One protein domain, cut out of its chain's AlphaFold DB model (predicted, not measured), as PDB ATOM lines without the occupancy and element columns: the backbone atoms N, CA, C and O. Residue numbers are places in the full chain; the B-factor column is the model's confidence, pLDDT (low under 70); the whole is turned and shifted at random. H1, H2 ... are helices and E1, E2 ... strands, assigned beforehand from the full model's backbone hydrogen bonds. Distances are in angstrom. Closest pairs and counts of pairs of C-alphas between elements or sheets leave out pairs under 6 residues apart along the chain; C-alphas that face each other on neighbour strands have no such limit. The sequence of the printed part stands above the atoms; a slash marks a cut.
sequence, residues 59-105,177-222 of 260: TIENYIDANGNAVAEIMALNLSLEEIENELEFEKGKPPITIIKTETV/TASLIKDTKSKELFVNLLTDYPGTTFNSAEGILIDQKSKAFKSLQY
ATOM      1  N   THR A  59     166.739 152.580 213.689       87.12
ATOM      2  CA  THR A  59     167.232 152.272 212.349       87.12
ATOM      3  C   THR A  59     166.772 153.337 211.376       87.12
ATOM      4  O   THR A  59     165.641 153.796 211.459       87.12
ATOM      5  N   ILE A  60     167.627 153.687 210.418       88.94
ATOM      6  CA  ILE A  60     167.323 154.730 209.441       88.94
ATOM      7  C   ILE A  60     166.071 154.400 208.613       88.94
ATOM      8  O   ILE A  60     166.002 153.384 207.917       88.94
ATOM      9  N   GLU A  61     165.092 155.295 208.648       92.62
ATOM     10  CA  GLU A  61     163.880 155.207 207.848       92.62
ATOM     11  C   GLU A  61     164.052 156.025 206.572       92.62
ATOM     12  O   GLU A  61     164.267 157.232 206.625       92.62
ATOM     13  N   ASN A  62     163.954 155.375 205.412       92.75
ATOM     14  CA  ASN A  62     164.030 156.036 204.110       92.75
ATOM     15  C   ASN A  62     162.630 156.162 203.502       92.75
ATOM     16  O   ASN A  62     161.895 155.176 203.418       92.75
ATOM     17  N   TYR A  63     162.280 157.349 203.014       93.56
ATOM     18  CA  TYR A  63     161.014 157.596 202.329       93.56
ATOM     19  C   TYR A  63     161.142 158.695 201.268       93.56
ATOM     20  O   TYR A  63     162.134 159.419 201.200       93.56
ATOM     21  N   ILE A  64     160.126 158.799 200.411       92.81
ATOM     22  CA  ILE A  64     160.018 159.864 199.411       92.81
ATOM     23  C   ILE A  64     159.000 160.887 199.904       92.81
ATOM     24  O   ILE A  64     157.881 160.518 200.271       92.81
ATOM     25  N   ASP A  65     159.386 162.160 199.939       91.25
ATOM     26  CA  ASP A  65     158.483 163.233 200.356       91.25
ATOM     27  C   ASP A  65     157.430 163.558 199.277       91.25
ATOM     28  O   ASP A  65     157.464 163.066 198.146       91.25
ATOM     29  N   ALA A  66     156.478 164.432 199.609       89.75
ATOM     30  CA  ALA A  66     155.437 164.860 198.672       89.75
ATOM     31  C   ALA A  66     155.979 165.591 197.424       89.75
ATOM     32  O   ALA A  66     155.266 165.703 196.427       89.75
ATOM     33  N   ASN A  67     157.219 166.085 197.471       86.94
ATOM     34  CA  ASN A  67     157.889 166.769 196.367       86.94
ATOM     35  C   ASN A  67     158.748 165.814 195.515       86.94
ATOM     36  O   ASN A  67     159.330 166.255 194.527       86.94
ATOM     37  N   GLY A  68     158.822 164.526 195.868       87.12
ATOM     38  CA  GLY A  68     159.641 163.531 195.176       87.12
ATOM     39  C   GLY A  68     161.106 163.479 195.627       87.12
ATOM     40  O   GLY A  68     161.902 162.804 194.975       87.12
ATOM     41  N   ASN A  69     161.472 164.165 196.712       91.38
ATOM     42  CA  ASN A  69     162.825 164.141 197.269       91.38
ATOM     43  C   ASN A  69     163.056 162.856 198.066       91.38
ATOM     44  O   ASN A  69     162.147 162.363 198.739       91.38
ATOM     45  N   ALA A  70     164.290 162.354 198.047       91.62
ATOM     46  CA  ALA A  70     164.699 161.266 198.919       91.62
ATOM     47  C   ALA A  70     165.020 161.824 200.308       91.62
ATOM     48  O   ALA A  70     165.871 162.706 200.459       91.62
ATOM     49  N   VAL A  71     164.329 161.298 201.315       92.62
ATOM     50  CA  VAL A  71     164.467 161.704 202.708       92.62
ATOM     51  C   VAL A  71     164.829 160.491 203.549       92.62
ATOM     52  O   VAL A  71     164.333 159.388 203.312       92.62
ATOM     53  N   ALA A  72     165.693 160.702 204.536       91.00
ATOM     54  CA  ALA A  72     165.919 159.735 205.588       91.00
ATOM     55  C   ALA A  72     165.844 160.365 206.970       91.00
ATOM     56  O   ALA A  72     166.306 161.485 207.184       91.00
ATOM     57  N   GLU A  73     165.283 159.613 207.906       91.06
ATOM     58  CA  GLU A  73     165.143 160.009 209.296       91.06
ATOM     59  C   GLU A  73     165.743 158.945 210.212       91.06
ATOM     60  O   GLU A  73     165.588 157.747 209.981       91.06
ATOM     61  N   ILE A  74     166.471 159.387 211.232       90.06
ATOM     62  CA  ILE A  74     166.953 158.534 212.318       90.06
ATOM     63  C   ILE A  74     166.994 159.347 213.608       90.06
ATOM     64  O   ILE A  74     167.257 160.551 213.589       90.06
ATOM     65  N   MET A  75     166.754 158.713 214.743       87.69
ATOM     66  CA  MET A  75     166.908 159.332 216.048       87.69
ATOM     67  C   MET A  75     168.369 159.727 216.319       87.69
ATOM     68  O   MET A  75     169.320 159.042 215.951       87.69
ATOM     69  N   ALA A  76     168.545 160.857 216.998       85.81
ATOM     70  CA  ALA A  76     169.839 161.415 217.364       85.81
ATOM     71  C   ALA A  76     170.081 161.303 218.876       85.81
ATOM     72  O   ALA A  76     169.152 161.381 219.686       85.81
ATOM     73  N   LEU A  77     171.349 161.205 219.265       83.25
ATOM     74  CA  LEU A  77     171.769 161.162 220.662       83.25
ATOM     75  C   LEU A  77     171.904 162.576 221.237       83.25
ATOM     76  O   LEU A  77     172.392 163.493 220.579       83.25
ATOM     77  N   ASN A  78     171.504 162.754 222.494       84.69
ATOM     78  CA  ASN A  78     171.746 163.957 223.284       84.69
ATOM     79  C   ASN A  78     172.763 163.663 224.395       84.69
ATOM     80  O   ASN A  78     172.392 163.240 225.498       84.69
ATOM     81  N   LEU A  79     174.041 163.869 224.103       80.94
ATOM     82  CA  LEU A  79     175.138 163.488 224.989       80.94
ATOM     83  C   LEU A  79     175.646 164.686 225.793       80.94
ATOM     84  O   LEU A  79     175.684 165.818 225.308       80.94
ATOM     85  N   SER A  80     176.034 164.446 227.041       77.44
ATOM     86  CA  SER A  80     176.751 165.429 227.846       77.44
ATOM     87  C   SER A  80     178.208 165.503 227.391       77.44
ATOM     88  O   SER A  80     178.732 164.596 226.746       77.44
ATOM     89  N   LEU A  81     178.892 166.595 227.728       71.25
ATOM     90  CA  LEU A  81     180.303 166.710 227.372       71.25
ATOM     91  C   LEU A  81     181.163 165.663 228.099       71.25
ATOM     92  O   LEU A  81     182.102 165.141 227.510       71.25
ATOM     93  N   GLU A  82     180.803 165.311 229.337       72.19
ATOM     94  CA  GLU A  82     181.511 164.284 230.109       72.19
ATOM     95  C   GLU A  82     181.394 162.886 229.466       72.19
ATOM     96  O   GLU A  82     182.310 162.073 229.576       72.19
ATOM     97  N   GLU A  83     180.278 162.609 228.784       69.62
ATOM     98  CA  GLU A  83     180.044 161.354 228.056       69.62
ATOM     99  C   GLU A  83     180.880 161.280 226.766       69.62
ATOM    100  O   GLU A  83     181.382 160.216 226.423       69.62
ATOM    101  N   ILE A  84     181.103 162.415 226.096       69.75
ATOM    102  CA  ILE A  84     181.859 162.493 224.833       69.75
ATOM    103  C   ILE A  84     183.380 162.567 225.056       69.75
ATOM    104  O   ILE A  84     184.158 162.071 224.238       69.75
ATOM    105  N   GLU A  85     183.836 163.186 226.151       63.00
ATOM    106  CA  GLU A  85     185.260 163.452 226.426       63.00
ATOM    107  C   GLU A  85     186.154 162.199 226.421       63.00
ATOM    108  O   GLU A  85     187.358 162.298 226.152       63.00
ATOM    109  N   ASN A  86     185.576 161.028 226.700       58.06
ATOM    110  CA  ASN A  86     186.290 159.751 226.726       58.06
ATOM    111  C   ASN A  86     186.304 159.018 225.374       58.06
ATOM    112  O   ASN A  86     187.087 158.084 225.219       58.06
ATOM    113  N   GLU A  87     185.480 159.428 224.406       57.03
ATOM    114  CA  GLU A  87     185.308 158.720 223.127       57.03
ATOM    115  C   GLU A  87     185.992 159.422 221.942       57.03
ATOM    116  O   GLU A  87     186.361 158.770 220.966       57.03
ATOM    117  N   LEU A  88     186.243 160.735 222.025       53.75
ATOM    118  CA  LEU A  88     186.844 161.515 220.933       53.75
ATOM    119  C   LEU A  88     188.249 162.022 221.297       53.75
ATOM    120  O   LEU A  88     188.439 163.189 221.646       53.75
ATOM    121  N   GLU A  89     189.273 161.169 221.161       50.03
ATOM    122  CA  GLU A  89     190.681 161.580 221.352       50.03
ATOM    123  C   GLU A  89     191.104 162.741 220.427       50.03
ATOM    124  O   GLU A  89     191.972 163.532 220.797       50.03
ATOM    125  N   PHE A  90     190.471 162.888 219.254       45.75
ATOM    126  CA  PHE A  90     190.857 163.857 218.218       45.75
ATOM    127  C   PHE A  90     190.221 165.259 218.346       45.75
ATOM    128  O   PHE A  90     190.658 166.189 217.663       45.75
ATOM    129  N   GLU A  91     189.227 165.436 219.226       45.91
ATOM    130  CA  GLU A  91     188.500 166.709 219.418       45.91
ATOM    131  C   GLU A  91     188.791 167.388 220.766       45.91
ATOM    132  O   GLU A  91     188.236 168.450 221.063       45.91
ATOM    133  N   LYS A  92     189.705 166.833 221.579       47.41
ATOM    134  CA  LYS A  92     190.116 167.447 222.852       47.41
ATOM    135  C   LYS A  92     190.599 168.888 222.634       47.41
ATOM    136  O   LYS A  92     191.653 169.125 222.049       47.41
ATOM    137  N   GLY A  93     189.828 169.852 223.141       50.41
ATOM    138  CA  GLY A  93     190.160 171.280 223.134       50.41
ATOM    139  C   GLY A  93     189.559 172.111 221.994       50.41
ATOM    140  O   GLY A  93     189.821 173.314 221.944       50.41
ATOM    141  N   LYS A  94     188.749 171.527 221.101       45.75
ATOM    142  CA  LYS A  94     188.001 172.292 220.089       45.75
ATOM    143  C   LYS A  94     186.586 172.620 220.591       45.75
ATOM    144  O   LYS A  94     186.019 171.851 221.366       45.75
ATOM    145  N   PRO A  95     185.996 173.765 220.194       45.06
ATOM    146  CA  PRO A  95     184.588 174.018 220.467       45.06
ATOM    147  C   PRO A  95     183.737 172.935 219.786       45.06
ATOM    148  O   PRO A  95     184.103 172.486 218.702       45.06
ATOM    149  N   PRO A  96     182.612 172.520 220.387       45.75
ATOM    150  CA  PRO A  96     181.771 171.470 219.829       45.75
ATOM    151  C   PRO A  96     181.252 171.857 218.440       45.75
ATOM    152  O   PRO A  96     180.498 172.820 218.297       45.75
ATOM    153  N   ILE A  97     181.669 171.107 217.421       40.59
ATOM    154  CA  ILE A  97     181.224 171.240 216.031       40.59
ATOM    155  C   ILE A  97     180.441 169.969 215.688       40.59
ATOM    156  O   ILE A  97     180.883 168.866 215.998       40.59
ATOM    157  N   THR A  98     179.274 170.107 215.058       41.03
ATOM    158  CA  THR A  98     178.528 168.968 214.505       41.03
ATOM    159  C   THR A  98     179.374 168.306 213.416       41.03
ATOM    160  O   THR A  98     179.616 168.909 212.370       41.03
ATOM    161  N   ILE A  99     179.845 167.083 213.662       39.22
ATOM    162  CA  ILE A  99     180.624 166.307 212.693       39.22
ATOM    163  C   ILE A  99     179.637 165.574 211.784       39.22
ATOM    164  O   ILE A  99     178.974 164.639 212.216       39.22
ATOM    165  N   ILE A 100     179.528 166.004 210.526       38.41
ATOM    166  CA  ILE A 100     178.791 165.272 209.489       38.41
ATOM    167  C   ILE A 100     179.833 164.506 208.675       38.41
ATOM    168  O   ILE A 100     180.613 165.116 207.942       38.41
ATOM    169  N   LYS A 101     179.881 163.179 208.824       37.03
ATOM    170  CA  LYS A 101     180.718 162.304 207.994       37.03
ATOM    171  C   LYS A 101     179.828 161.625 206.954       37.03
ATOM    172  O   LYS A 101     179.002 160.791 207.304       37.03
ATOM    173  N   THR A 102     179.997 161.984 205.683       37.22
ATOM    174  CA  THR A 102     179.269 161.362 204.567       37.22
ATOM    175  C   THR A 102     180.194 160.385 203.847       37.22
ATOM    176  O   THR A 102     181.215 160.798 203.300       37.22
ATOM    177  N   GLU A 103     179.846 159.100 203.833       34.56
ATOM    178  CA  GLU A 103     180.494 158.094 202.984       34.56
ATOM    179  C   GLU A 103     179.550 157.748 201.825       34.56
ATOM    180  O   GLU A 103     178.515 157.110 202.009       34.56
ATOM    181  N   THR A 104     179.881 158.210 200.617       35.91
ATOM    182  CA  THR A 104     179.101 157.921 199.407       35.91
ATOM    183  C   THR A 104     179.581 156.608 198.794       35.91
ATOM    184  O   THR A 104     180.702 156.532 198.293       35.91
ATOM    185  N   VAL A 105     178.734 155.575 198.795       33.84
ATOM    186  CA  VAL A 105     178.986 154.323 198.063       33.84
ATOM    187  C   VAL A 105     178.258 154.388 196.721       33.84
ATOM    188  O   VAL A 105     177.032 154.315 196.669       33.84
ATOM    189  N   THR A 177     170.955 168.091 202.320       83.88
ATOM    190  CA  THR A 177     170.613 168.832 203.534       83.88
ATOM    191  C   THR A 177     170.595 167.873 204.709       83.88
ATOM    192  O   THR A 177     169.940 166.841 204.639       83.88
ATOM    193  N   ALA A 178     171.282 168.232 205.790       84.38
ATOM    194  CA  ALA A 178     171.204 167.541 207.070       84.38
ATOM    195  C   ALA A 178     170.657 168.513 208.115       84.38
ATOM    196  O   ALA A 178     171.162 169.630 208.262       84.38
ATOM    197  N   SER A 179     169.615 168.106 208.826       82.31
ATOM    198  CA  SER A 179     168.978 168.915 209.862       82.31
ATOM    199  C   SER A 179     168.766 168.097 211.126       82.31
ATOM    200  O   SER A 179     168.558 166.890 211.061       82.31
ATOM    201  N   LEU A 180     168.850 168.760 212.280       81.75
ATOM    202  CA  LEU A 180     168.620 168.144 213.580       81.75
ATOM    203  C   LEU A 180     167.376 168.775 214.204       81.75
ATOM    204  O   LEU A 180     167.332 169.983 214.447       81.75
ATOM    205  N   ILE A 181     166.350 167.960 214.414       83.69
ATOM    206  CA  ILE A 181     165.007 168.384 214.807       83.69
ATOM    207  C   ILE A 181     164.709 167.822 216.192       83.69
ATOM    208  O   ILE A 181     165.059 166.687 216.499       83.69
ATOM    209  N   LYS A 182     164.066 168.621 217.046       83.75
ATOM    210  CA  LYS A 182     163.654 168.204 218.388       83.75
ATOM    211  C   LYS A 182     162.142 168.223 218.524       83.75
ATOM    212  O   LYS A 182     161.537 169.287 218.381       83.75
ATOM    213  N   ASP A 183     161.546 167.100 218.909       84.50
ATOM    214  CA  ASP A 183     160.127 167.067 219.256       84.50
ATOM    215  C   ASP A 183     159.890 167.848 220.564       84.50
ATOM    216  O   ASP A 183     160.561 167.684 221.590       84.50
ATOM    217  N   THR A 184     158.912 168.750 220.541       80.31
ATOM    218  CA  THR A 184     158.562 169.586 221.692       80.31
ATOM    219  C   THR A 184     157.914 168.809 222.842       80.31
ATOM    220  O   THR A 184     158.105 169.208 223.999       80.31
ATOM    221  N   LYS A 185     157.196 167.719 222.552       81.12
ATOM    222  CA  LYS A 185     156.469 166.867 223.501       81.12
ATOM    223  C   LYS A 185     157.345 165.740 224.036       81.12
ATOM    224  O   LYS A 185     157.513 165.666 225.251       81.12
ATOM    225  N   SER A 186     157.910 164.904 223.161       80.81
ATOM    226  CA  SER A 186     158.718 163.742 223.574       80.81
ATOM    227  C   SER A 186     160.170 164.101 223.905       80.81
ATOM    228  O   SER A 186     160.857 163.333 224.571       80.81
ATOM    229  N   LYS A 187     160.637 165.293 223.498       82.44
ATOM    230  CA  LYS A 187     162.042 165.734 223.608       82.44
ATOM    231  C   LYS A 187     163.024 164.854 222.831       82.44
ATOM    232  O   LYS A 187     164.229 165.007 223.041       82.44
ATOM    233  N   GLU A 188     162.522 163.980 221.966       86.25
ATOM    234  CA  GLU A 188     163.320 163.153 221.068       86.25
ATOM    235  C   GLU A 188     164.010 164.043 220.037       86.25
ATOM    236  O   GLU A 188     163.509 165.116 219.678       86.25
ATOM    237  N   LEU A 189     165.203 163.627 219.631       85.44
ATOM    238  CA  LEU A 189     165.982 164.290 218.602       85.44
ATOM    239  C   LEU A 189     166.002 163.396 217.376       85.44
ATOM    240  O   LEU A 189     166.151 162.189 217.517       85.44
ATOM    241  N   PHE A 190     165.913 164.005 216.206       87.31
ATOM    242  CA  PHE A 190     165.951 163.323 214.925       87.31
ATOM    243  C   PHE A 190     166.948 164.024 214.015       87.31
ATOM    244  O   PHE A 190     166.996 165.256 213.964       87.31
ATOM    245  N   VAL A 191     167.741 163.241 213.300       86.50
ATOM    246  CA  VAL A 191     168.478 163.677 212.123       86.50
ATOM    247  C   VAL A 191     167.585 163.435 210.926       86.50
ATOM    248  O   VAL A 191     167.166 162.308 210.685       86.50
ATOM    249  N   ASN A 192     167.332 164.486 210.164       87.50
ATOM    250  CA  ASN A 192     166.627 164.399 208.901       87.50
ATOM    251  C   ASN A 192     167.593 164.782 207.774       87.50
ATOM    252  O   ASN A 192     168.151 165.890 207.762       87.50
ATOM    253  N   LEU A 193     167.825 163.830 206.875       87.75
ATOM    254  CA  LEU A 193     168.639 163.962 205.677       87.75
ATOM    255  C   LEU A 193     167.725 164.085 204.465       87.75
ATOM    256  O   LEU A 193     166.808 163.291 204.303       87.75
ATOM    257  N   LEU A 194     168.001 165.044 203.588       89.00
ATOM    258  CA  LEU A 194     167.197 165.290 202.398       89.00
ATOM    259  C   LEU A 194     168.087 165.538 201.187       89.00
ATOM    260  O   LEU A 194     169.026 166.337 201.246       89.00
ATOM    261  N   THR A 195     167.743 164.907 200.071       91.00
ATOM    262  CA  THR A 195     168.322 165.189 198.757       91.00
ATOM    263  C   THR A 195     167.237 165.217 197.687       91.00
ATOM    264  O   THR A 195     166.292 164.432 197.708       91.00
ATOM    265  N   ASP A 196     167.381 166.130 196.733       91.31
ATOM    266  CA  ASP A 196     166.551 166.203 195.528       91.31
ATOM    267  C   ASP A 196     167.076 165.297 194.397       91.31
ATOM    268  O   ASP A 196     166.475 165.236 193.325       91.31
ATOM    269  N   TYR A 197     168.171 164.557 194.624       90.00
ATOM    270  CA  TYR A 197     168.687 163.593 193.658       90.00
ATOM    271  C   TYR A 197     167.867 162.290 193.695       90.00
ATOM    272  O   TYR A 197     167.848 161.597 194.724       90.00
ATOM    273  N   PRO A 198     167.197 161.912 192.591       86.06
ATOM    274  CA  PRO A 198     166.280 160.780 192.581       86.06
ATOM    275  C   PRO A 198     167.014 159.441 192.689       86.06
ATOM    276  O   PRO A 198     168.124 159.269 192.188       86.06
ATOM    277  N   GLY A 199     166.350 158.458 193.300       84.31
ATOM    278  CA  GLY A 199     166.902 157.109 193.461       84.31
ATOM    279  C   GLY A 199     168.019 157.011 194.504       84.31
ATOM    280  O   GLY A 199     168.706 155.994 194.553       84.31
ATOM    281  N   THR A 200     168.204 158.042 195.333       85.94
ATOM    282  CA  THR A 200     169.150 158.007 196.454       85.94
ATOM    283  C   THR A 200     168.567 157.217 197.624       85.94
ATOM    284  O   THR A 200     167.376 157.300 197.918       85.94
ATOM    285  N   THR A 201     169.410 156.452 198.313       86.56
ATOM    286  CA  THR A 201     169.066 155.764 199.562       86.56
ATOM    287  C   THR A 201     170.167 156.022 200.575       86.56
ATOM    288  O   THR A 201     171.350 155.898 200.256       86.56
ATOM    289  N   PHE A 202     169.780 156.391 201.790       85.00
ATOM    290  CA  PHE A 202     170.708 156.622 202.883       85.00
ATOM    291  C   PHE A 202     170.919 155.317 203.646       85.00
ATOM    292  O   PHE A 202     169.968 154.718 204.147       85.00
ATOM    293  N   ASN A 203     172.175 154.878 203.728       81.44
ATOM    294  CA  ASN A 203     172.531 153.622 204.396       81.44
ATOM    295  C   ASN A 203     172.743 153.803 205.902       81.44
ATOM    296  O   ASN A 203     172.462 152.897 206.680       81.44
ATOM    297  N   SER A 204     173.266 154.959 206.306       74.56
ATOM    298  CA  SER A 204     173.576 155.274 207.696       74.56
ATOM    299  C   SER A 204     173.586 156.780 207.908       74.56
ATOM    300  O   SER A 204     173.969 157.540 207.017       74.56
ATOM    301  N   ALA A 205     173.215 157.198 209.110       74.69
ATOM    302  CA  ALA A 205     173.335 158.566 209.569       74.69
ATOM    303  C   ALA A 205     173.552 158.547 211.081       74.69
ATOM    304  O   ALA A 205     172.960 157.732 211.782       74.69
ATOM    305  N   GLU A 206     174.392 159.447 211.573       72.25
ATOM    306  CA  GLU A 206     174.624 159.628 213.002       72.25
ATOM    307  C   GLU A 206     174.402 161.097 213.344       72.25
ATOM    308  O   GLU A 206     174.832 161.997 212.616       72.25
ATOM    309  N   GLY A 207     173.715 161.347 214.455       70.81
ATOM    310  CA  GLY A 207     173.510 162.687 214.977       70.81
ATOM    311  C   GLY A 207     173.774 162.730 216.461       70.81
ATOM    312  O   GLY A 207     173.203 161.953 217.223       70.81
ATOM    313  N   ILE A 208     174.604 163.683 216.864       75.75
ATOM    314  CA  ILE A 208     174.892 163.954 218.265       75.75
ATOM    315  C   ILE A 208     174.613 165.431 218.515       75.75
ATOM    316  O   ILE A 208     175.200 166.314 217.886       75.75
ATOM    317  N   LEU A 209     173.707 165.702 219.451       77.81
ATOM    318  CA  LEU A 209     173.528 167.014 220.049       77.81
ATOM    319  C   LEU A 209     174.219 167.029 221.408       77.81
ATOM    320  O   LEU A 209     174.037 166.125 222.218       77.81
ATOM    321  N   ILE A 210     174.984 168.084 221.664       75.38
ATOM    322  CA  ILE A 210     175.680 168.252 222.937       75.38
ATOM    323  C   ILE A 210     174.771 168.988 223.913       75.38
ATOM    324  O   ILE A 210     174.305 170.097 223.627       75.38
ATOM    325  N   ASP A 211     174.536 168.385 225.079       74.75
ATOM    326  CA  ASP A 211     173.704 168.982 226.113       74.75
ATOM    327  C   ASP A 211     174.390 170.203 226.736       74.75
ATOM    328  O   ASP A 211     175.294 170.121 227.576       74.75
ATOM    329  N   GLN A 212     173.871 171.368 226.368       68.94
ATOM    330  CA  GLN A 212     174.333 172.665 226.847       68.94
ATOM    331  C   GLN A 212     174.022 172.903 228.334       68.94
ATOM    332  O   GLN A 212     174.510 173.866 228.929       68.94
ATOM    333  N   LYS A 213     173.187 172.063 228.960       68.75
ATOM    334  CA  LYS A 213     172.858 172.178 230.387       68.75
ATOM    335  C   LYS A 213     173.844 171.464 231.306       68.75
ATOM    336  O   LYS A 213     173.813 171.757 232.510       68.75
ATOM    337  N   SER A 214     174.691 170.593 230.753       69.25
ATOM    338  CA  SER A 214     175.707 169.835 231.487       69.25
ATOM    339  C   SER A 214     176.659 170.754 232.262       69.25
ATOM    340  O   SER A 214     176.877 171.922 231.911       69.25
ATOM    341  N   LYS A 215     177.205 170.243 233.373       70.62
ATOM    342  CA  LYS A 215     178.100 171.030 234.233       70.62
ATOM    343  C   LYS A 215     179.391 171.368 233.496       70.62
ATOM    344  O   LYS A 215     179.789 172.529 233.552       70.62
ATOM    345  N   ALA A 216     179.966 170.404 232.776       66.31
ATOM    346  CA  ALA A 216     181.149 170.612 231.951       66.31
ATOM    347  C   ALA A 216     180.928 171.658 230.840       66.31
ATOM    348  O   ALA A 216     181.758 172.548 230.648       66.31
ATOM    349  N   PHE A 217     179.772 171.658 230.164       67.94
ATOM    350  CA  PHE A 217     179.482 172.699 229.171       67.94
ATOM    351  C   PHE A 217     179.326 174.086 229.813       67.94
ATOM    352  O   PHE A 217     179.862 175.076 229.311       67.94
ATOM    353  N   LYS A 218     178.638 174.181 230.959       69.75
ATOM    354  CA  LYS A 218     178.489 175.449 231.694       69.75
ATOM    355  C   LYS A 218     179.815 175.976 232.234       69.75
ATOM    356  O   LYS A 218     180.020 177.189 232.197       69.75
ATOM    357  N   SER A 219     180.713 175.114 232.717       66.19
ATOM    358  CA  SER A 219     182.050 175.538 233.152       66.19
ATOM    359  C   SER A 219     182.862 176.071 231.979       66.19
ATOM    360  O   SER A 219     183.405 177.167 232.091       66.19
ATOM    361  N   LEU A 220     182.843 175.398 230.824       63.38
ATOM    362  CA  LEU A 220     183.492 175.903 229.610       63.38
ATOM    363  C   LEU A 220     182.893 177.229 229.132       63.38
ATOM    364  O   LEU A 220     183.623 178.142 228.743       63.38
ATOM    365  N   GLN A 221     181.568 177.379 229.180       65.88
ATOM    366  CA  GLN A 221     180.920 178.643 228.835       65.88
ATOM    367  C   GLN A 221     181.350 179.757 229.799       65.88
ATOM    368  O   GLN A 221     181.639 180.872 229.371       65.88
ATOM    369  N   TYR A 222     181.430 179.464 231.097       66.56
ATOM    370  CA  TYR A 222     181.865 180.410 232.122       66.56
ATOM    371  C   TYR A 222     183.353 180.776 232.005       66.56
ATOM    372  O   TYR A 222     183.752 181.917 232.255       66.56
TER     373      TYR A 222
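What this domain is: This is residues 59 to 105 and 177 to 222 of the 260 residues of an uncharacterized protein of Phycisphaerae bacterium (UniProt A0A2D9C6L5). A strongly twisted, ribbon-like sheet is built along one long strand, E2, with E1 and E5 one after the other along one side of it and E4, then E3, on the other side. Two short helices, H1 and H2, lie beyond the end of the sheet where E2 and E5 finish, and an unnamed stretch, residues 85 to 105, leads away from H1, sticks out at residues 86 to 91 and then runs back along the sheet's length. The printed part has 93 residues, with named elements in the order E1, E2, H1, E3, E4, E5, H2. The sheet is mixed, and the class is mixed, helices and strands, with 42 residues, under half, in named elements. The whole is loose, with a radius of gyration of the C-alphas of 15.6 A and spans of 46 by 34 by 20 A.

Where its parts are: E1 is residues 61 to 64, from C-alpha 61 at (163.880, 155.207, 207.848). E2, residues 70 to 79, is 28.2 A long and ends at C-alpha 79, (175.138, 163.488, 224.989). H1 is residues 81 to 84. After the cut, E3 is residues 177 to 182, 16.4 A long, and E4 residues 189 to 195, 20.0 A. E5 is residues 208 to 210, and H2, residues 215 to 222, ends at C-alpha 222, (181.865, 180.410, 232.122).

How they stand to each other: The sheet is branched, with three neighbours beside E2. E1 and E2 form an antiparallel hairpin at 147 degrees, with N 63 and O 71 at 2.9 A. E5 lies on the same side of E2 as E1, beside residues 76 to 79, and is parallel to E2 at 38 degrees, with N 209 and O 77 at 2.8 A. On the other side of E2, E4 is antiparallel at 151 degrees, with N 72 and O 193 at 2.8 A. E3 and E4 form an antiparallel hairpin at 158 degrees, with N 179 and O 192 at 2.9 A. H1 only grazes the sheet, with residues 81 to 84. H2 is not on the sheet. H1 and H2 only just touch, with 3 pairs of C-alphas within 8 A, the closest being Leu 81 and Ala 216 at 6.1 A. In H2 every O i to N i+4 pair is within hydrogen-bond range; H1 is too short for such a pair.

The domain as a whole: The two C-alphas farthest apart, those of Gly 199 and Tyr 222, are 47.6 A apart. Residues 106 to 176 are not printed, and C-alphas 105 and 177 are 17.6 A apart across that cut. The link from E4 to E5, with 12 residues between them, is long. The mean pLDDT of the printed part is 73.3, and 33 residues are under 70: residues 83 to 105, 212 to 214 and 216 to 222.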